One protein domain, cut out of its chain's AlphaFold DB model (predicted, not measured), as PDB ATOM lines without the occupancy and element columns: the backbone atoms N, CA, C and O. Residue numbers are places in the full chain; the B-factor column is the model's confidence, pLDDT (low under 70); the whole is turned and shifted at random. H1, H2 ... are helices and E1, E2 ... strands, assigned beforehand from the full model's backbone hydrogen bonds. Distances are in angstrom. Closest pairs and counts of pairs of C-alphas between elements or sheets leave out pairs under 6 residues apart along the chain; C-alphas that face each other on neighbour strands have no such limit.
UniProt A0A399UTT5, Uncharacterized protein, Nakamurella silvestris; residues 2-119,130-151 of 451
ATOM      1  N   ALA A   2     -26.990  63.933  36.324       57.78
ATOM      2  CA  ALA A   2     -27.425  63.124  35.189       57.78
ATOM      3  C   ALA A   2     -26.191  62.450  34.573       57.78
ATOM      4  O   ALA A   2     -25.223  63.150  34.268       57.78
ATOM      5  N   ASP A   3     -26.217  61.123  34.428       74.19
ATOM      6  CA  ASP A   3     -25.179  60.386  33.707       74.19
ATOM      7  C   ASP A   3     -25.169  60.915  32.263       74.19
ATOM      8  O   ASP A   3     -26.132  60.726  31.516       74.19
ATOM      9  N   LEU A   4     -24.131  61.666  31.886       75.00
ATOM     10  CA  LEU A   4     -23.946  62.126  30.507       75.00
ATOM     11  C   LEU A   4     -23.674  60.910  29.601       75.00
ATOM     12  O   LEU A   4     -23.075  59.939  30.069       75.00
ATOM     13  N   PRO A   5     -24.070  60.943  28.314       81.75
ATOM     14  CA  PRO A   5     -23.766  59.840  27.410       81.75
ATOM     15  C   PRO A   5     -22.253  59.661  27.271       81.75
ATOM     16  O   PRO A   5     -21.506  60.641  27.243       81.75
ATOM     17  N   ALA A   6     -21.798  58.424  27.074       83.38
ATOM     18  CA  ALA A   6     -20.388  58.111  26.815       83.38
ATOM     19  C   ALA A   6     -19.845  58.802  25.544       83.38
ATOM     20  O   ALA A   6     -18.635  58.964  25.363       83.38
ATOM     21  N   THR A   7     -20.749  59.236  24.664       82.62
ATOM     22  CA  THR A   7     -20.473  59.976  23.429       82.62
ATOM     23  C   THR A   7     -20.624  61.493  23.569       82.62
ATOM     24  O   THR A   7     -20.496  62.203  22.573       82.62
ATOM     25  N   ALA A   8     -20.872  62.029  24.773       83.38
ATOM     26  CA  ALA A   8     -21.037  63.467  24.986       83.38
ATOM     27  C   ALA A   8     -19.860  64.266  24.393       83.38
ATOM     28  O   ALA A   8     -18.697  64.037  24.724       83.38
ATOM     29  N   GLY A   9     -20.170  65.208  23.494       83.50
ATOM     30  CA  GLY A   9     -19.176  66.056  22.826       83.50
ATOM     31  C   GLY A   9     -18.426  65.406  21.655       83.50
ATOM     32  O   GLY A   9     -17.542  66.049  21.091       83.50
ATOM     33  N   LYS A  10     -18.767  64.173  21.256       88.12
ATOM     34  CA  LYS A  10     -18.216  63.505  20.067       88.12
ATOM     35  C   LYS A  10     -19.249  63.485  18.940       88.12
ATOM     36  O   LYS A  10     -20.419  63.192  19.173       88.12
ATOM     37  N   ALA A  11     -18.814  63.772  17.715       90.25
ATOM     38  CA  ALA A  11     -19.637  63.518  16.535       90.25
ATOM     39  C   ALA A  11     -19.777  62.000  16.348       90.25
ATOM     40  O   ALA A  11     -18.776  61.285  16.391       90.25
ATOM     41  N   LEU A  12     -21.008  61.515  16.181       92.69
ATOM     42  CA  LEU A  12     -21.267  60.096  15.942       92.69
ATOM     43  C   LEU A  12     -20.897  59.726  14.507       92.69
ATOM     44  O   LEU A  12     -21.136  60.497  13.574       92.69
ATOM     45  N   GLU A  13     -20.340  58.532  14.336       94.25
ATOM     46  CA  GLU A  13     -20.056  57.997  13.011       94.25
ATOM     47  C   GLU A  13     -21.362  57.650  12.263       94.25
ATOM     48  O   GLU A  13     -22.371  57.279  12.889       94.25
ATOM     49  N   PRO A  14     -21.369  57.760  10.918       96.44
ATOM     50  CA  PRO A  14     -22.489  57.312  10.098       96.44
ATOM     51  C   PRO A  14     -22.860  55.852  10.375       96.44
ATOM     52  O   PRO A  14     -22.012  55.040  10.744       96.44
ATOM     53  N   LEU A  15     -24.134  55.507  10.170       96.19
ATOM     54  CA  LEU A  15     -24.577  54.120  10.291       96.19
ATOM     55  C   LEU A  15     -23.840  53.233   9.271       96.19
ATOM     56  O   LEU A  15     -23.731  53.620   8.101       96.19
ATOM     57  N   PRO A  16     -23.382  52.031   9.667       96.75
ATOM     58  CA  PRO A  16     -22.874  51.042   8.725       96.75
ATOM     59  C   PRO A  16     -23.901  50.712   7.631       96.75
ATOM     60  O   PRO A  16     -25.104  50.806   7.888       96.75
ATOM     61  N   PRO A  17     -23.473  50.258   6.435       96.19
ATOM     62  CA  PRO A  17     -24.365  50.054   5.288       96.19
ATOM     63  C   PRO A  17     -25.607  49.202   5.578       96.19
ATOM     64  O   PRO A  17     -26.697  49.541   5.121       96.19
ATOM     65  N   LYS A  18     -25.462  48.131   6.373       94.56
ATOM     66  CA  LYS A  18     -26.583  47.281   6.802       94.56
ATOM     67  C   LYS A  18     -27.612  48.083   7.604       94.56
ATOM     68  O   LYS A  18     -28.774  48.131   7.221       94.56
ATOM     69  N   LEU A  19     -27.180  48.766   8.666       94.94
ATOM     70  CA  LEU A  19     -28.070  49.575   9.504       94.94
ATOM     71  C   LEU A  19     -28.667  50.753   8.727       94.94
ATOM     72  O   LEU A  19     -29.845  51.048   8.876       94.94
ATOM     73  N   ALA A  20     -27.894  51.390   7.847       95.31
ATOM     74  CA  ALA A  20     -28.395  52.452   6.982       95.31
ATOM     75  C   ALA A  20     -29.500  51.951   6.034       95.31
ATOM     76  O   ALA A  20     -30.491  52.652   5.845       95.31
ATOM     77  N   ARG A  21     -29.369  50.734   5.480       93.38
ATOM     78  CA  ARG A  21     -30.418  50.098   4.665       93.38
ATOM     79  C   ARG A  21     -31.684  49.852   5.482       93.38
ATOM     80  O   ARG A  21     -32.761  50.217   5.024       93.38
ATOM     81  N   ILE A  22     -31.556  49.265   6.674       92.12
ATOM     82  CA  ILE A  22     -32.701  48.984   7.553       92.12
ATOM     83  C   ILE A  22     -33.389  50.298   7.963       92.12
ATOM     84  O   ILE A  22     -34.606  50.410   7.877       92.12
ATOM     85  N   ALA A  23     -32.618  51.326   8.326       91.56
ATOM     86  CA  ALA A  23     -33.135  52.646   8.692       91.56
ATOM     87  C   ALA A  23     -33.822  53.384   7.527       91.56
ATOM     88  O   ALA A  23     -34.694  54.216   7.755       91.56
ATOM     89  N   ALA A  24     -33.420  53.103   6.283       92.88
ATOM     90  CA  ALA A  24     -34.019  53.681   5.082       92.88
ATOM     91  C   ALA A  24     -35.304  52.961   4.634       92.88
ATOM     92  O   ALA A  24     -35.940  53.405   3.674       92.88
ATOM     93  N   LEU A  25     -35.691  51.864   5.294       90.38
ATOM     94  CA  LEU A  25     -36.908  51.129   4.976       90.38
ATOM     95  C   LEU A  25     -38.133  52.015   5.256       90.38
ATOM     96  O   LEU A  25     -38.404  52.390   6.393       90.38
ATOM     97  N   SER A  26     -38.878  52.367   4.209       86.88
ATOM     98  CA  SER A  26     -40.055  53.248   4.303       86.88
ATOM     99  C   SER A  26     -41.374  52.548   3.973       86.88
ATOM    100  O   SER A  26     -42.436  53.157   4.076       86.88
ATOM    101  N   ALA A  27     -41.316  51.294   3.528       84.88
ATOM    102  CA  ALA A  27     -42.457  50.478   3.135       84.88
ATOM    103  C   ALA A  27     -42.167  48.996   3.443       84.88
ATOM    104  O   ALA A  27     -40.995  48.642   3.580       84.88
ATOM    105  N   PRO A  28     -43.198  48.136   3.541       81.12
ATOM    106  CA  PRO A  28     -43.016  46.692   3.664       81.12
ATOM    107  C   PRO A  28     -42.127  46.126   2.549       81.12
ATOM    108  O   PRO A  28     -42.395  46.369   1.370       81.12
ATOM    109  N   GLU A  29     -41.117  45.333   2.904       84.19
ATOM    110  CA  GLU A  29     -40.317  44.548   1.953       84.19
ATOM    111  C   GLU A  29     -40.656  43.065   2.125       84.19
ATOM    112  O   GLU A  29     -40.807  42.572   3.242       84.19
ATOM    113  N   VAL A  30     -40.839  42.354   1.015       79.31
ATOM    114  CA  VAL A  30     -41.124  40.916   1.035       79.31
ATOM    115  C   VAL A  30     -39.829  40.176   1.360       79.31
ATOM    116  O   VAL A  30     -38.842  40.337   0.647       79.31
ATOM    117  N   LEU A  31     -39.836  39.349   2.403       74.81
ATOM    118  CA  LEU A  31     -38.789  38.358   2.622       74.81
ATOM    119  C   LEU A  31     -38.951  37.261   1.578       74.81
ATOM    120  O   LEU A  31     -39.965  36.562   1.544       74.81
ATOM    121  N   THR A  32     -37.958  37.110   0.712       73.75
ATOM    122  CA  THR A  32     -37.873  35.921  -0.135       73.75
ATOM    123  C   THR A  32     -37.380  34.736   0.697       73.75
ATOM    124  O   THR A  32     -36.742  34.926   1.731       73.75
ATOM    125  N   GLU A  33     -37.639  33.504   0.248       58.62
ATOM    126  CA  GLU A  33     -37.145  32.278   0.911       58.62
ATOM    127  C   GLU A  33     -35.610  32.250   1.066       58.62
ATOM    128  O   GLU A  33     -35.081  31.551   1.926       58.62
ATOM    129  N   GLU A  34     -34.888  33.042   0.267       55.16
ATOM    130  CA  GLU A  34     -33.431  33.190   0.324       55.16
ATOM    131  C   GLU A  34     -32.953  34.263   1.322       55.16
ATOM    132  O   GLU A  34     -31.754  34.369   1.589       55.16
ATOM    133  N   MET A  35     -33.852  35.090   1.867       61.09
ATOM    134  CA  MET A  35     -33.484  36.162   2.792       61.09
ATOM    135  C   MET A  35     -33.415  35.649   4.228       61.09
ATOM    136  O   MET A  35     -34.425  35.502   4.914       61.09
ATOM    137  N   ASP A  36     -32.189  35.444   4.702       71.75
ATOM    138  CA  ASP A  36     -31.900  35.175   6.108       71.75
ATOM    139  C   ASP A  36     -32.390  36.344   6.986       71.75
ATOM    140  O   ASP A  36     -32.044  37.507   6.748       71.75
ATOM    141  N   LYS A  37     -33.179  36.041   8.028       77.38
ATOM    142  CA  LYS A  37     -33.638  37.023   9.027       77.38
ATOM    143  C   LYS A  37     -32.463  37.815   9.606       77.38
ATOM    144  O   LYS A  37     -32.613  39.005   9.878       77.38
ATOM    145  N   SER A  38     -31.281  37.200   9.701       82.19
ATOM    146  CA  SER A  38     -30.052  37.845  10.173       82.19
ATOM    147  C   SER A  38     -29.637  39.075   9.345       82.19
ATOM    148  O   SER A  38     -29.003  39.994   9.874       82.19
ATOM    149  N   ALA A  39     -30.032  39.146   8.067       86.06
ATOM    150  CA  ALA A  39     -29.783  40.301   7.204       86.06
ATOM    151  C   ALA A  39     -30.583  41.541   7.639       86.06
ATOM    152  O   ALA A  39     -30.161  42.668   7.364       86.06
ATOM    153  N   TRP A  40     -31.698  41.331   8.341       86.69
ATOM    154  CA  TRP A  40     -32.610  42.364   8.836       86.69
ATOM    155  C   TRP A  40     -32.561  42.551  10.350       86.69
ATOM    156  O   TRP A  40     -33.023  43.571  10.852       86.69
ATOM    157  N   SER A  41     -31.973  41.607  11.083       86.88
ATOM    158  CA  SER A  41     -31.701  41.761  12.509       86.88
ATOM    159  C   SER A  41     -30.554  42.746  12.721       86.88
ATOM    160  O   SER A  41     -29.429  42.494  12.289       86.88
ATOM    161  N   ALA A  42     -30.836  43.859  13.391       91.44
ATOM    162  CA  ALA A  42     -29.836  44.822  13.829       91.44
ATOM    163  C   ALA A  42     -29.500  44.598  15.309       91.44
ATOM    164  O   ALA A  42     -30.399  44.371  16.117       91.44
ATOM    165  N   THR A  43     -28.222  44.689  15.677       93.25
ATOM    166  CA  THR A  43     -27.784  44.579  17.080       93.25
ATOM    167  C   THR A  43     -27.041  45.838  17.527       93.25
ATOM    168  O   THR A  43     -26.370  46.472  16.708       93.25
ATOM    169  N   PRO A  44     -27.078  46.197  18.826       94.88
ATOM    170  CA  PRO A  44     -26.289  47.310  19.352       94.88
ATOM    171  C   PRO A  44     -24.803  47.232  18.994       94.88
ATOM    172  O   PRO A  44     -24.198  48.253  18.687       94.88
ATOM    173  N   ALA A  45     -24.223  46.027  18.977       95.69
ATOM    174  CA  ALA A  45     -22.809  45.806  18.678       95.69
ATOM    175  C   ALA A  45     -22.399  46.221  17.253       95.69
ATOM    176  O   ALA A  45     -21.214  46.424  17.000       95.69
ATOM    177  N   GLU A  46     -23.354  46.375  16.331       95.88
ATOM    178  CA  GLU A  46     -23.090  46.860  14.975       95.88
ATOM    179  C   GLU A  46     -22.899  48.387  14.919       95.88
ATOM    180  O   GLU A  46     -22.383  48.892  13.925       95.88
ATOM    181  N   LEU A  47     -23.268  49.147  15.960       96.44
ATOM    182  CA  LEU A  47     -22.999  50.588  16.016       96.44
ATOM    183  C   LEU A  47     -21.512  50.860  16.312       96.44
ATOM    184  O   LEU A  47     -20.989  50.308  17.285       96.44
ATOM    185  N   PRO A  48     -20.827  51.756  15.569       96.81
ATOM    186  CA  PRO A  48     -19.399  52.023  15.776       96.81
ATOM    187  C   PRO A  48     -19.043  52.459  17.204       96.81
ATOM    188  O   PRO A  48     -18.060  51.990  17.777       96.81
ATOM    189  N   GLU A  49     -19.861  53.316  17.822       96.06
ATOM    190  CA  GLU A  49     -19.654  53.783  19.194       96.06
ATOM    191  C   GLU A  49     -19.829  52.673  20.238       96.06
ATOM    192  O   GLU A  49     -19.116  52.666  21.241       96.06
ATOM    193  N   VAL A  50     -20.733  51.719  19.998       96.12
ATOM    194  CA  VAL A  50     -20.935  50.560  20.875       96.12
ATOM    195  C   VAL A  50     -19.798  49.566  20.671       96.12
ATOM    196  O   VAL A  50     -19.199  49.137  21.652       96.12
ATOM    197  N   ALA A  51     -19.423  49.262  19.426       96.75
ATOM    198  CA  ALA A  51     -18.291  48.395  19.104       96.75
ATOM    199  C   ALA A  51     -16.980  48.900  19.735       96.75
ATOM    200  O   ALA A  51     -16.222  48.125  20.323       96.75
ATOM    201  N   ALA A  52     -16.737  50.215  19.692       96.19
ATOM    202  CA  ALA A  52     -15.582  50.839  20.335       96.19
ATOM    203  C   ALA A  52     -15.593  50.689  21.867       96.19
ATOM    204  O   ALA A  52     -14.530  50.577  22.481       96.19
ATOM    205  N   LEU A  53     -16.772  50.690  22.498       95.94
ATOM    206  CA  LEU A  53     -16.924  50.416  23.928       95.94
ATOM    207  C   LEU A  53     -16.772  48.914  24.226       95.94
ATOM    208  O   LEU A  53     -16.096  48.557  25.190       95.94
ATOM    209  N   ILE A  54     -17.296  48.024  23.381       96.12
ATOM    210  CA  ILE A  54     -17.105  46.571  23.510       96.12
ATOM    211  C   ILE A  54     -15.619  46.210  23.496       96.12
ATOM    212  O   ILE A  54     -15.155  45.471  24.363       96.12
ATOM    213  N   ALA A  55     -14.838  46.820  22.599       95.19
ATOM    214  CA  ALA A  55     -13.384  46.654  22.557       95.19
ATOM    215  C   ALA A  55     -12.671  47.106  23.852       95.19
ATOM    216  O   ALA A  55     -11.545  46.694  24.120       95.19
ATOM    217  N   GLN A  56     -13.320  47.937  24.675       95.25
ATOM    218  CA  GLN A  56     -12.839  48.373  25.992       95.25
ATOM    219  C   GLN A  56     -13.418  47.539  27.149       95.25
ATOM    220  O   GLN A  56     -13.270  47.929  28.314       95.25
ATOM    221  N   GLY A  57     -14.099  46.429  26.852       94.62
ATOM    222  CA  GLY A  57     -14.690  45.511  27.825       94.62
ATOM    223  C   GLY A  57     -16.096  45.885  28.298       94.62
ATOM    224  O   GLY A  57     -16.547  45.340  29.302       94.62
ATOM    225  N   TRP A  58     -16.779  46.821  27.634       96.50
ATOM    226  CA  TRP A  58     -18.189  47.107  27.910       96.50
ATOM    227  C   TRP A  58     -19.107  46.070  27.248       96.50
ATOM    228  O   TRP A  58     -18.791  45.535  26.191       96.50
ATOM    229  N   TYR A  59     -20.263  45.811  27.845       95.88
ATOM    230  CA  TYR A  59     -21.274  44.901  27.320       95.88
ATOM    231  C   TYR A  59     -22.598  45.648  27.133       95.88
ATOM    232  O   TYR A  59     -23.097  46.187  28.126       95.88
ATOM    233  N   PRO A  60     -23.163  45.721  25.913       95.38
ATOM    234  CA  PRO A  60     -24.478  46.315  25.710       95.38
ATOM    235  C   PRO A  60     -25.543  45.430  26.360       95.38
ATOM    236  O   PRO A  60     -25.597  44.230  26.100       95.38
ATOM    237  N   LEU A  61     -26.376  46.020  27.212       92.06
ATOM    238  CA  LEU A  61     -27.549  45.331  27.730       92.06
ATOM    239  C   LEU A  61     -28.555  45.115  26.606       92.06
ATOM    240  O   LEU A  61     -28.754  45.993  25.770       92.06
ATOM    241  N   ASP A  62     -29.168  43.936  26.611       83.25
ATOM    242  CA  ASP A  62     -30.335  43.663  25.786       83.25
ATOM    243  C   ASP A  62     -31.518  44.494  26.302       83.25
ATOM    244  O   ASP A  62     -31.627  44.743  27.506       83.25
ATOM    245  N   ASP A  63     -32.420  44.874  25.402       72.25
ATOM    246  CA  ASP A  63     -33.631  45.626  25.740       72.25
ATOM    247  C   ASP A  63     -34.662  44.728  26.460       72.25
ATOM    248  O   ASP A  63     -35.769  45.161  26.769       72.25
ATOM    249  N   ALA A  64     -34.315  43.467  26.746       70.81
ATOM    250  CA  ALA A  64     -35.165  42.524  27.451       70.81
ATOM    251  C   ALA A  64     -35.752  43.157  28.738       70.81
ATOM    252  O   ALA A  64     -34.986  43.628  29.584       70.81
ATOM    253  N   PRO A  65     -37.083  43.100  28.948       68.38
ATOM    254  CA  PRO A  65     -37.785  43.753  30.067       68.38
ATOM    255  C   PRO A  65     -37.189  43.451  31.452       68.38
ATOM    256  O   PRO A  65     -37.136  44.289  32.346       68.38
ATOM    257  N   ARG A  66     -36.647  42.246  31.617       74.75
ATOM    258  CA  ARG A  66     -36.002  41.796  32.857       74.75
ATOM    259  C   ARG A  66     -34.656  42.470  33.164       74.75
ATOM    260  O   ARG A  66     -34.172  42.361  34.285       74.75
ATOM    261  N   LEU A  67     -34.014  43.115  32.186       81.31
ATOM    262  CA  LEU A  67     -32.677  43.709  32.327       81.31
ATOM    263  C   LEU A  67     -32.697  45.241  32.409       81.31
ATOM    264  O   LEU A  67     -31.670  45.835  32.745       81.31
ATOM    265  N   VAL A  68     -33.839  45.889  32.143       82.94
ATOM    266  CA  VAL A  68     -33.908  47.358  31.983       82.94
ATOM    267  C   VAL A  68     -33.543  48.113  33.260       82.94
ATOM    268  O   VAL A  68     -33.051  49.239  33.193       82.94
ATOM    269  N   LEU A  69     -33.751  47.483  34.420       87.31
ATOM    270  CA  LEU A  69     -33.457  48.054  35.734       87.31
ATOM    271  C   LEU A  69     -32.041  47.746  36.235       87.31
ATOM    272  O   LEU A  69     -31.603  48.352  37.216       87.31
ATOM    273  N   LEU A  70     -31.278  46.869  35.565       90.06
ATOM    274  CA  LEU A  70     -29.902  46.560  35.971       90.06
ATOM    275  C   LEU A  70     -29.001  47.797  36.072       90.06
ATOM    276  O   LEU A  70     -28.250  47.878  37.047       90.06
ATOM    277  N   PRO A  71     -29.067  48.789  35.157       91.75
ATOM    278  CA  PRO A  71     -28.283  50.002  35.297       91.75
ATOM    279  C   PRO A  71     -28.486  50.680  36.647       91.75
ATOM    280  O   PRO A  71     -27.507  51.178  37.180       91.75
ATOM    281  N   ALA A  72     -29.688  50.667  37.235       89.50
ATOM    282  CA  ALA A  72     -29.981  51.374  38.483       89.50
ATOM    283  C   ALA A  72     -29.202  50.822  39.695       89.50
ATOM    284  O   ALA A  72     -28.741  51.624  40.510       89.50
ATOM    285  N   VAL A  73     -28.989  49.501  39.776       91.69
ATOM    286  CA  VAL A  73     -28.160  48.858  40.823       91.69
ATOM    287  C   VAL A  73     -26.680  48.789  40.484       91.69
ATOM    288  O   VAL A  73     -25.856  48.585  41.376       91.69
ATOM    289  N   TRP A  74     -26.324  48.915  39.207       94.75
ATOM    290  CA  TRP A  74     -24.942  48.750  38.783       94.75
ATOM    291  C   TRP A  74     -24.053  49.893  39.299       94.75
ATOM    292  O   TRP A  74     -24.497  51.048  39.280       94.75
ATOM    293  N   PRO A  75     -22.794  49.625  39.714       95.06
ATOM    294  CA  PRO A  75     -21.871  50.681  40.122       95.06
ATOM    295  C   PRO A  75     -21.749  51.765  39.046       95.06
ATOM    296  O   PRO A  75     -21.657  51.463  37.854       95.06
ATOM    297  N   THR A  76     -21.764  53.035  39.460       93.50
ATOM    298  CA  THR A  76     -21.897  54.179  38.534       93.50
ATOM    299  C   THR A  76     -20.718  54.252  37.563       93.50
ATOM    300  O   THR A  76     -20.886  54.542  36.385       93.50
ATOM    301  N   GLU A  77     -19.520  53.927  38.034       94.81
ATOM    302  CA  GLU A  77     -18.282  53.861  37.262       94.81
ATOM    303  C   GLU A  77     -18.198  52.648  36.318       94.81
ATOM    304  O   GLU A  77     -17.350  52.621  35.424       94.81
ATOM    305  N   LEU A  78     -19.086  51.663  36.493       96.31
ATOM    306  CA  LEU A  78     -19.179  50.444  35.686       96.31
ATOM    307  C   LEU A  78     -20.439  50.402  34.815       96.31
ATOM    308  O   LEU A  78     -20.756  49.358  34.249       96.31
ATOM    309  N   ARG A  79     -21.149  51.524  34.671       94.81
ATOM    310  CA  ARG A  79     -22.257  51.679  33.723       94.81
ATOM    311  C   ARG A  79     -22.063  52.937  32.885       94.81
ATOM    312  O   ARG A  79     -21.546  53.946  33.352       94.81
ATOM    313  N   CYS A  80     -22.483  52.888  31.634       95.19
ATOM    314  CA  CYS A  80     -22.590  54.061  30.778       95.19
ATOM    315  C   CYS A  80     -23.703  53.849  29.749       95.19
ATOM    316  O   CYS A  80     -24.310  52.783  29.699       95.19
ATOM    317  N   TRP A  81     -23.989  54.856  28.929       94.50
ATOM    318  CA  TRP A  81     -24.977  54.719  27.864       94.50
ATOM    319  C   TRP A  81     -24.584  55.499  26.612       94.50
ATOM    320  O   TRP A  81     -23.814  56.463  26.673       94.50
ATOM    321  N   VAL A  82     -25.148  55.092  25.477       94.56
ATOM    322  CA  VAL A  82     -25.092  55.821  24.203       94.56
ATOM    323  C   VAL A  82     -26.507  56.020  23.652       94.56
ATOM    324  O   VAL A  82     -27.405  55.263  24.028       94.56
ATOM    325  N   PRO A  83     -26.753  57.030  22.796       93.31
ATOM    326  CA  PRO A  83     -28.040  57.167  22.121       93.31
ATOM    327  C   PRO A  83     -28.374  55.903  21.324       93.31
ATOM    328  O   PRO A  83     -27.527  55.411  20.579       93.31
ATOM    329  N   ASP A  84     -29.599  55.401  21.464       92.62
ATOM    330  CA  ASP A  84     -30.060  54.284  20.644       92.62
ATOM    331  C   ASP A  84     -30.308  54.761  19.209       92.62
ATOM    332  O   ASP A  84     -31.147  55.626  18.945       92.62
ATOM    333  N   ARG A  85     -29.520  54.216  18.282       93.69
ATOM    334  CA  ARG A  85     -29.632  54.445  16.838       93.69
ATOM    335  C   ARG A  85     -29.856  53.144  16.074       93.69
ATOM    336  O   ARG A  85     -29.724  53.144  14.849       93.69
ATOM    337  N   VAL A  86     -30.122  52.038  16.772       93.44
ATOM    338  CA  VAL A  86     -30.346  50.734  16.149       93.44
ATOM    339  C   VAL A  86     -31.709  50.780  15.457       93.44
ATOM    340  O   VAL A  86     -32.730  50.928  16.130       93.44
ATOM    341  N   PRO A  87     -31.770  50.678  14.119       92.00
ATOM    342  CA  PRO A  87     -33.047  50.645  13.429       92.00
ATOM    343  C   PRO A  87     -33.786  49.359  13.797       92.00
ATOM    344  O   PRO A  87     -33.204  48.273  13.796       92.00
ATOM    345  N   LYS A  88     -35.073  49.485  14.113       88.75
ATOM    346  CA  LYS A  88     -35.917  48.357  14.493       88.75
ATOM    347  C   LYS A  88     -36.863  48.012  13.342       88.75
ATOM    348  O   LYS A  88     -37.404  48.898  12.677       88.75
ATOM    349  N   VAL A  89     -37.065  46.721  13.120       89.00
ATOM    350  CA  VAL A  89     -38.013  46.190  12.137       89.00
ATOM    351  C   VAL A  89     -38.912  45.165  12.801       89.00
ATOM    352  O   VAL A  89     -38.480  44.467  13.715       89.00
ATOM    353  N   ALA A  90     -40.144  45.067  12.319       85.50
ATOM    354  CA  ALA A  90     -41.055  43.997  12.681       85.50
ATOM    355  C   ALA A  90     -41.111  42.970  11.548       85.50
ATOM    356  O   ALA A  90     -41.037  43.322  10.368       85.50
ATOM    357  N   PHE A  91     -41.269  41.701  11.908       82.56
ATOM    358  CA  PHE A  91     -41.504  40.628  10.954       82.56
ATOM    359  C   PHE A  91     -42.988  40.282  10.974       82.56
ATOM    360  O   PHE A  91     -43.495  39.790  11.976       82.56
ATOM    361  N   ALA A  92     -43.687  40.543   9.874       78.56
ATOM    362  CA  ALA A  92     -45.081  40.161   9.718       78.56
ATOM    363  C   ALA A  92     -45.167  38.871   8.905       78.56
ATOM    364  O   ALA A  92     -44.839  38.842   7.718       78.56
ATOM    365  N   TYR A  93     -45.635  37.809   9.547       73.62
ATOM    366  CA  TYR A  93     -45.965  36.555   8.884       73.62
ATOM    367  C   TYR A  93     -47.450  36.609   8.542       73.62
ATOM    368  O   TYR A  93     -48.310  36.358   9.382       73.62
ATOM    369  N   GLY A  94     -47.766  37.031   7.318       54.97
ATOM    370  CA  GLY A  94     -49.143  37.104   6.832       54.97
ATOM    371  C   GLY A  94     -49.694  35.714   6.530       54.97
ATOM    372  O   GLY A  94     -49.903  35.392   5.366       54.97
ATOM    373  N   GLY A  95     -49.886  34.867   7.544       65.38
ATOM    374  CA  GLY A  95     -50.306  33.475   7.360       65.38
ATOM    375  C   GLY A  95     -49.487  32.760   6.276       65.38
ATOM    376  O   GLY A  95     -48.262  32.743   6.330       65.38
ATOM    377  N   ARG A  96     -50.173  32.209   5.264       56.34
ATOM    378  CA  ARG A  96     -49.569  31.480   4.127       56.34
ATOM    379  C   ARG A  96     -48.931  32.384   3.050       56.34
ATOM    380  O   ARG A  96     -48.502  31.886   2.013       56.34
ATOM    381  N   GLY A  97     -48.932  33.706   3.237       64.25
ATOM    382  CA  GLY A  97     -48.226  34.657   2.374       64.25
ATOM    383  C   GLY A  97     -46.730  34.727   2.700       64.25
ATOM    384  O   GLY A  97     -46.306  34.247   3.752       64.25
ATOM    385  N   PRO A  98     -45.907  35.330   1.823       66.75
ATOM    386  CA  PRO A  98     -44.498  35.525   2.131       66.75
ATOM    387  C   PRO A  98     -44.359  36.392   3.387       66.75
ATOM    388  O   PRO A  98     -45.154  37.302   3.625       66.75
ATOM    389  N   ALA A  99     -43.348  36.109   4.204       76.81
ATOM    390  CA  ALA A  99     -43.060  36.955   5.352       76.81
ATOM    391  C   ALA A  99     -42.672  38.361   4.864       76.81
ATOM    392  O   ALA A  99     -42.068  38.525   3.806       76.81
ATOM    393  N   HIS A 100     -43.016  39.386   5.628       79.19
ATOM    394  CA  HIS A 100     -42.674  40.767   5.318       79.19
ATOM    395  C   HIS A 100     -41.803  41.347   6.424       79.19
ATOM    396  O   HIS A 100     -42.051  41.110   7.607       79.19
ATOM    397  N   VAL A 101     -40.818  42.157   6.044       84.12
ATOM    398  CA  VAL A 101     -40.143  43.070   6.966       84.12
ATOM    399  C   VAL A 101     -40.844  44.413   6.891       84.12
ATOM    400  O   VAL A 101     -41.000  44.991   5.814       84.12
ATOM    401  N   LEU A 102     -41.270  44.909   8.042       82.94
ATOM    402  CA  LEU A 102     -41.936  46.190   8.192       82.94
ATOM    403  C   LEU A 102     -41.009  47.149   8.940       82.94
ATOM    404  O   LEU A 102     -40.427  46.753   9.956       82.94
ATOM    405  N   PRO A 103     -40.882  48.415   8.505       83.44
ATOM    406  CA  PRO A 103     -40.215  49.410   9.325       83.44
ATOM    407  C   PRO A 103     -41.027  49.619  10.602       83.44
ATOM    408  O   PRO A 103     -42.226  49.906  10.550       83.44
ATOM    409  N   MET A 104     -40.381  49.478  11.759       78.50
ATOM    410  CA  MET A 104     -41.043  49.740  13.029       78.50
ATOM    411  C   MET A 104     -41.067  51.254  13.230       78.50
ATOM    412  O   MET A 104     -40.054  51.876  13.556       78.50
ATOM    413  N   VAL A 105     -42.215  51.884  12.972       66.62
ATOM    414  CA  VAL A 105     -42.394  53.303  13.302       66.62
ATOM    415  C   VAL A 105     -42.255  53.430  14.816       66.62
ATOM    416  O   VAL A 105     -42.886  52.669  15.538       66.62
ATOM    417  N   VAL A 106     -41.460  54.386  15.304       53.62
ATOM    418  CA  VAL A 106     -41.146  54.571  16.739       53.62
ATOM    419  C   VAL A 106     -42.396  54.512  17.644       53.62
ATOM    420  O   VAL A 106     -42.346  53.917  18.709       53.62
ATOM    421  N   ALA A 107     -43.549  55.014  17.187       44.59
ATOM    422  CA  ALA A 107     -44.815  54.946  17.929       44.59
ATOM    423  C   ALA A 107     -45.457  53.538  18.010       44.59
ATOM    424  O   ALA A 107     -46.222  53.263  18.928       44.59
ATOM    425  N   LEU A 108     -45.177  52.651  17.050       49.28
ATOM    426  CA  LEU A 108     -45.554  51.233  17.097       49.28
ATOM    427  C   LEU A 108     -44.576  50.416  17.939       49.28
ATOM    428  O   LEU A 108     -44.995  49.410  18.484       49.28
ATOM    429  N   VAL A 109     -43.318  50.854  18.079       50.53
ATOM    430  CA  VAL A 109     -42.383  50.276  19.059       50.53
ATOM    431  C   VAL A 109     -42.984  50.413  20.447       50.53
ATOM    432  O   VAL A 109     -43.166  49.402  21.106       50.53
ATOM    433  N   ASP A 110     -43.383  51.635  20.828       47.34
ATOM    434  CA  ASP A 110     -44.018  51.917  22.123       47.34
ATOM    435  C   ASP A 110     -45.235  51.001  22.388       47.34
ATOM    436  O   ASP A 110     -45.369  50.500  23.494       47.34
ATOM    437  N   ARG A 111     -46.055  50.694  21.367       40.91
ATOM    438  CA  ARG A 111     -47.187  49.749  21.486       40.91
ATOM    439  C   ARG A 111     -46.810  48.270  21.393       40.91
ATOM    440  O   ARG A 111     -47.514  47.442  21.945       40.91
ATOM    441  N   ALA A 112     -45.750  47.901  20.679       46.19
ATOM    442  CA  ALA A 112     -45.318  46.508  20.562       46.19
ATOM    443  C   ALA A 112     -44.773  45.982  21.901       46.19
ATOM    444  O   ALA A 112     -45.018  44.828  22.235       46.19
ATOM    445  N   TRP A 113     -44.146  46.851  22.708       47.81
ATOM    446  CA  TRP A 113     -43.809  46.556  24.110       47.81
ATOM    447  C   TRP A 113     -45.044  46.219  24.962       47.81
ATOM    448  O   TRP A 113     -44.948  45.416  25.890       47.81
ATOM    449  N   GLU A 114     -46.197  46.796  24.622       44.78
ATOM    450  CA  GLU A 114     -47.485  46.570  25.288       44.78
ATOM    451  C   GLU A 114     -48.249  45.355  24.708       44.78
ATOM    452  O   GLU A 114     -49.072  44.777  25.408       44.78
ATOM    453  N   HIS A 115     -47.972  44.931  23.465       41.88
ATOM    454  CA  HIS A 115     -48.829  44.003  22.703       41.88
ATOM    455  C   HIS A 115     -48.207  42.656  22.282       41.88
ATOM    456  O   HIS A 115     -48.927  41.819  21.738       41.88
ATOM    457  N   GLU A 116     -46.917  42.388  22.516       44.16
ATOM    458  CA  GLU A 116     -46.295  41.099  22.128       44.16
ATOM    459  C   GLU A 116     -46.825  39.862  22.898       44.16
ATOM    460  O   GLU A 116     -46.394  38.746  22.631       44.16
ATOM    461  N   SER A 117     -47.795  40.027  23.806       47.12
ATOM    462  CA  SER A 117     -48.526  38.944  24.484       47.12
ATOM    463  C   SER A 117     -49.902  38.622  23.876       47.12
ATOM    464  O   SER A 117     -50.641  37.822  24.441       47.12
ATOM    465  N   GLN A 118     -50.290  39.227  22.746       40.44
ATOM    466  CA  GLN A 118     -51.693  39.237  22.309       40.44
ATOM    467  C   GLN A 118     -52.054  38.291  21.148       40.44
ATOM    468  O   GLN A 118     -52.928  38.627  20.348       40.44
ATOM    469  N   ASP A 119     -51.424  37.115  21.041       45.59
ATOM    470  CA  ASP A 119     -51.815  36.116  20.025       45.59
ATOM    471  C   ASP A 119     -51.966  34.682  20.555       45.59
ATOM    472  O   ASP A 119     -51.664  33.727  19.852       45.59
ATOM    473  N   PRO A 130     -48.221  48.899  32.768       50.19
ATOM    474  CA  PRO A 130     -47.072  49.796  32.879       50.19
ATOM    475  C   PRO A 130     -47.125  50.647  34.161       50.19
ATOM    476  O   PRO A 130     -46.077  51.113  34.607       50.19
ATOM    477  N   ASP A 131     -48.294  50.780  34.803       52.25
ATOM    478  CA  ASP A 131     -48.433  51.442  36.103       52.25
ATOM    479  C   ASP A 131     -47.841  50.597  37.263       52.25
ATOM    480  O   ASP A 131     -47.478  51.139  38.307       52.25
ATOM    481  N   GLY A 132     -47.644  49.282  37.085       53.56
ATOM    482  CA  GLY A 132     -47.047  48.402  38.101       53.56
ATOM    483  C   GLY A 132     -45.551  48.651  38.356       53.56
ATOM    484  O   GLY A 132     -45.065  48.434  39.469       53.56
ATOM    485  N   GLU A 133     -44.809  49.154  37.363       53.28
ATOM    486  CA  GLU A 133     -43.400  49.550  37.537       53.28
ATOM    487  C   GLU A 133     -43.271  50.875  38.314       53.28
ATOM    488  O   GLU A 133     -42.337  51.041  39.111       53.28
ATOM    489  N   ASP A 134     -44.244  51.781  38.154       55.75
ATOM    490  CA  ASP A 134     -44.340  53.024  38.929       55.75
ATOM    491  C   ASP A 134     -44.628  52.734  40.419       55.75
ATOM    492  O   ASP A 134     -44.076  53.406  41.301       55.75
ATOM    493  N   ASP A 135     -45.387  51.675  40.725       55.06
ATOM    494  CA  ASP A 135     -45.677  51.234  42.099       55.06
ATOM    495  C   ASP A 135     -44.441  50.699  42.848       55.06
ATOM    496  O   ASP A 135     -44.342  50.817  44.076       55.06
ATOM    497  N   ALA A 136     -43.447  50.168  42.129       63.94
ATOM    498  CA  ALA A 136     -42.181  49.726  42.716       63.94
ATOM    499  C   ALA A 136     -41.193  50.887  42.973       63.94
ATOM    500  O   ALA A 136     -40.138  50.689  43.588       63.94
ATOM    501  N   GLY A 137     -41.531  52.110  42.543       69.38
ATOM    502  CA  GLY A 137     -40.729  53.316  42.755       69.38
ATOM    503  C   GLY A 137     -39.437  53.359  41.935       69.38
ATOM    504  O   GLY A 137     -38.523  54.127  42.267       69.38
ATOM    505  N   PHE A 138     -39.330  52.541  40.886       64.25
ATOM    506  CA  PHE A 138     -38.197  52.584  39.972       64.25
ATOM    507  C   PHE A 138     -38.402  53.687  38.930       64.25
ATOM    508  O   PHE A 138     -39.509  53.881  38.439       64.25
ATOM    509  N   PRO A 139     -37.356  54.453  38.571       61.53
ATOM    510  CA  PRO A 139     -37.474  55.377  37.456       61.53
ATOM    511  C   PRO A 139     -37.698  54.573  36.165       61.53
ATOM    512  O   PRO A 139     -36.986  53.583  35.964       61.53
ATOM    513  N   PRO A 140     -38.599  55.011  35.264       60.66
ATOM    514  CA  PRO A 140     -38.831  54.303  34.016       60.66
ATOM    515  C   PRO A 140     -37.520  54.199  33.228       60.66
ATOM    516  O   PRO A 140     -36.702  55.138  33.265       60.66
ATOM    517  N   PRO A 141     -37.297  53.089  32.500       63.09
ATOM    518  CA  PRO A 141     -36.105  52.925  31.692       63.09
ATOM    519  C   PRO A 141     -35.985  54.120  30.740       63.09
ATOM    520  O   PRO A 141     -36.915  54.438  29.991       63.09
ATOM    521  N   PRO A 142     -34.867  54.858  30.781       69.56
ATOM    522  CA  PRO A 142     -34.767  56.078  30.010       69.56
ATOM    523  C   PRO A 142     -34.753  55.759  28.512       69.56
ATOM    524  O   PRO A 142     -33.816  55.143  28.008       69.56
ATOM    525  N   LYS A 143     -35.793  56.223  27.810       77.94
ATOM    526  CA  LYS A 143     -36.013  55.974  26.380       77.94
ATOM    527  C   LYS A 143     -34.845  56.453  25.507       77.94
ATOM    528  O   LYS A 143     -34.207  57.470  25.797       77.94
ATOM    529  N   GLY A 144     -34.614  55.741  24.401       86.44
ATOM    530  CA  GLY A 144     -33.626  56.108  23.379       86.44
ATOM    531  C   GLY A 144     -32.173  55.958  23.834       86.44
ATOM    532  O   GLY A 144     -31.310  56.723  23.394       86.44
ATOM    533  N   ARG A 145     -31.899  55.021  24.748       90.31
ATOM    534  CA  ARG A 145     -30.558  54.748  25.271       90.31
ATOM    535  C   ARG A 145     -30.237  53.268  25.161       90.31
ATOM    536  O   ARG A 145     -31.025  52.444  25.598       90.31
ATOM    537  N   ILE A 146     -29.032  52.968  24.694       92.56
ATOM    538  CA  ILE A 146     -28.407  51.659  24.873       92.56
ATOM    539  C   ILE A 146     -27.534  51.765  26.114       92.56
ATOM    540  O   ILE A 146     -26.564  52.532  26.129       92.56
ATOM    541  N   TRP A 147     -27.877  51.015  27.157       93.56
ATOM    542  CA  TRP A 147     -27.038  50.895  28.344       93.56
ATOM    543  C   TRP A 147     -25.914  49.897  28.105       93.56
ATOM    544  O   TRP A 147     -26.115  48.845  27.504       93.56
ATOM    545  N   LEU A 148     -24.724  50.221  28.601       95.12
ATOM    546  CA  LEU A 148     -23.586  49.323  28.598       95.12
ATOM    547  C   LEU A 148     -23.037  49.172  30.009       95.12
ATOM    548  O   LEU A 148     -22.874  50.156  30.733       95.12
ATOM    549  N   LEU A 149     -22.694  47.942  30.367       96.19
ATOM    550  CA  LEU A 149     -22.150  47.596  31.671       96.19
ATOM    551  C   LEU A 149     -20.726  47.061  31.553       96.19
ATOM    552  O   LEU A 149     -20.343  46.469  30.546       96.19
ATOM    553  N   LYS A 150     -19.951  47.226  32.618       97.06
ATOM    554  CA  LYS A 150     -18.704  46.504  32.870       97.06
ATOM    555  C   LYS A 150     -18.878  45.594  34.067       97.06
ATOM    556  O   LYS A 150     -19.555  45.950  35.025       97.06
ATOM    557  N   SER A 151     -18.238  44.432  34.030       96.81
ATOM    558  CA  SER A 151     -18.245  43.546  35.187       96.81
ATOM    559  C   SER A 151     -17.440  44.161  36.338       96.81
ATOM    560  O   SER A 151     -16.339  44.665  36.090       96.81
TER     561      SER A 151
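This is residues 2 to 119 and 130 to 151 of the 451 residues of an uncharacterized protein of Nakamurella silvestris (UniProt A0A399UTT5). With little regular structure, this loop-rich body has a small antiparallel sheet toward each end, E1 with E4 and the hairpin E2 with E3. In order H1 H2 H3 E1 E2 E3 H4 H5 E4, the mixed elements hold 53 of 140 printed residues. It is only just compact, close to loose: radius of gyration of the C-alphas 16.9 A, spans 50 by 38 by 24 A.

Look first at N 80 and O 148, 2.9 A apart across E1, residues 79 to 83, and E4, 145 to 149. The hairpin E2, 89 to 93, and E3, 99 to 103, has N 90 and O 102 at 2.9 A. H2, 48 to 54, comes closest to E1 at the C-alphas of Val 50 and Val 82, 7.5 A. Every O i to N i+4 pair is within hydrogen-bond range in H1, 17 to 23, H2 and H5, 131 to 135; 4 of 6 in H4, 106 to 115.

Find H1 beginning at C-alpha 17 (-24.365, 50.054, 5.288), H3 at residues 70 to 73, and E4 ending at C-alpha 149 (-22.150, 47.596, 31.671).

Residues 120 to 129 are not printed, a 19.4 A gap between C-alphas 119 and 130. Links H1 to H2 and H2 to H3 are long. Residues 105 to 119, among others, are under pLDDT 70.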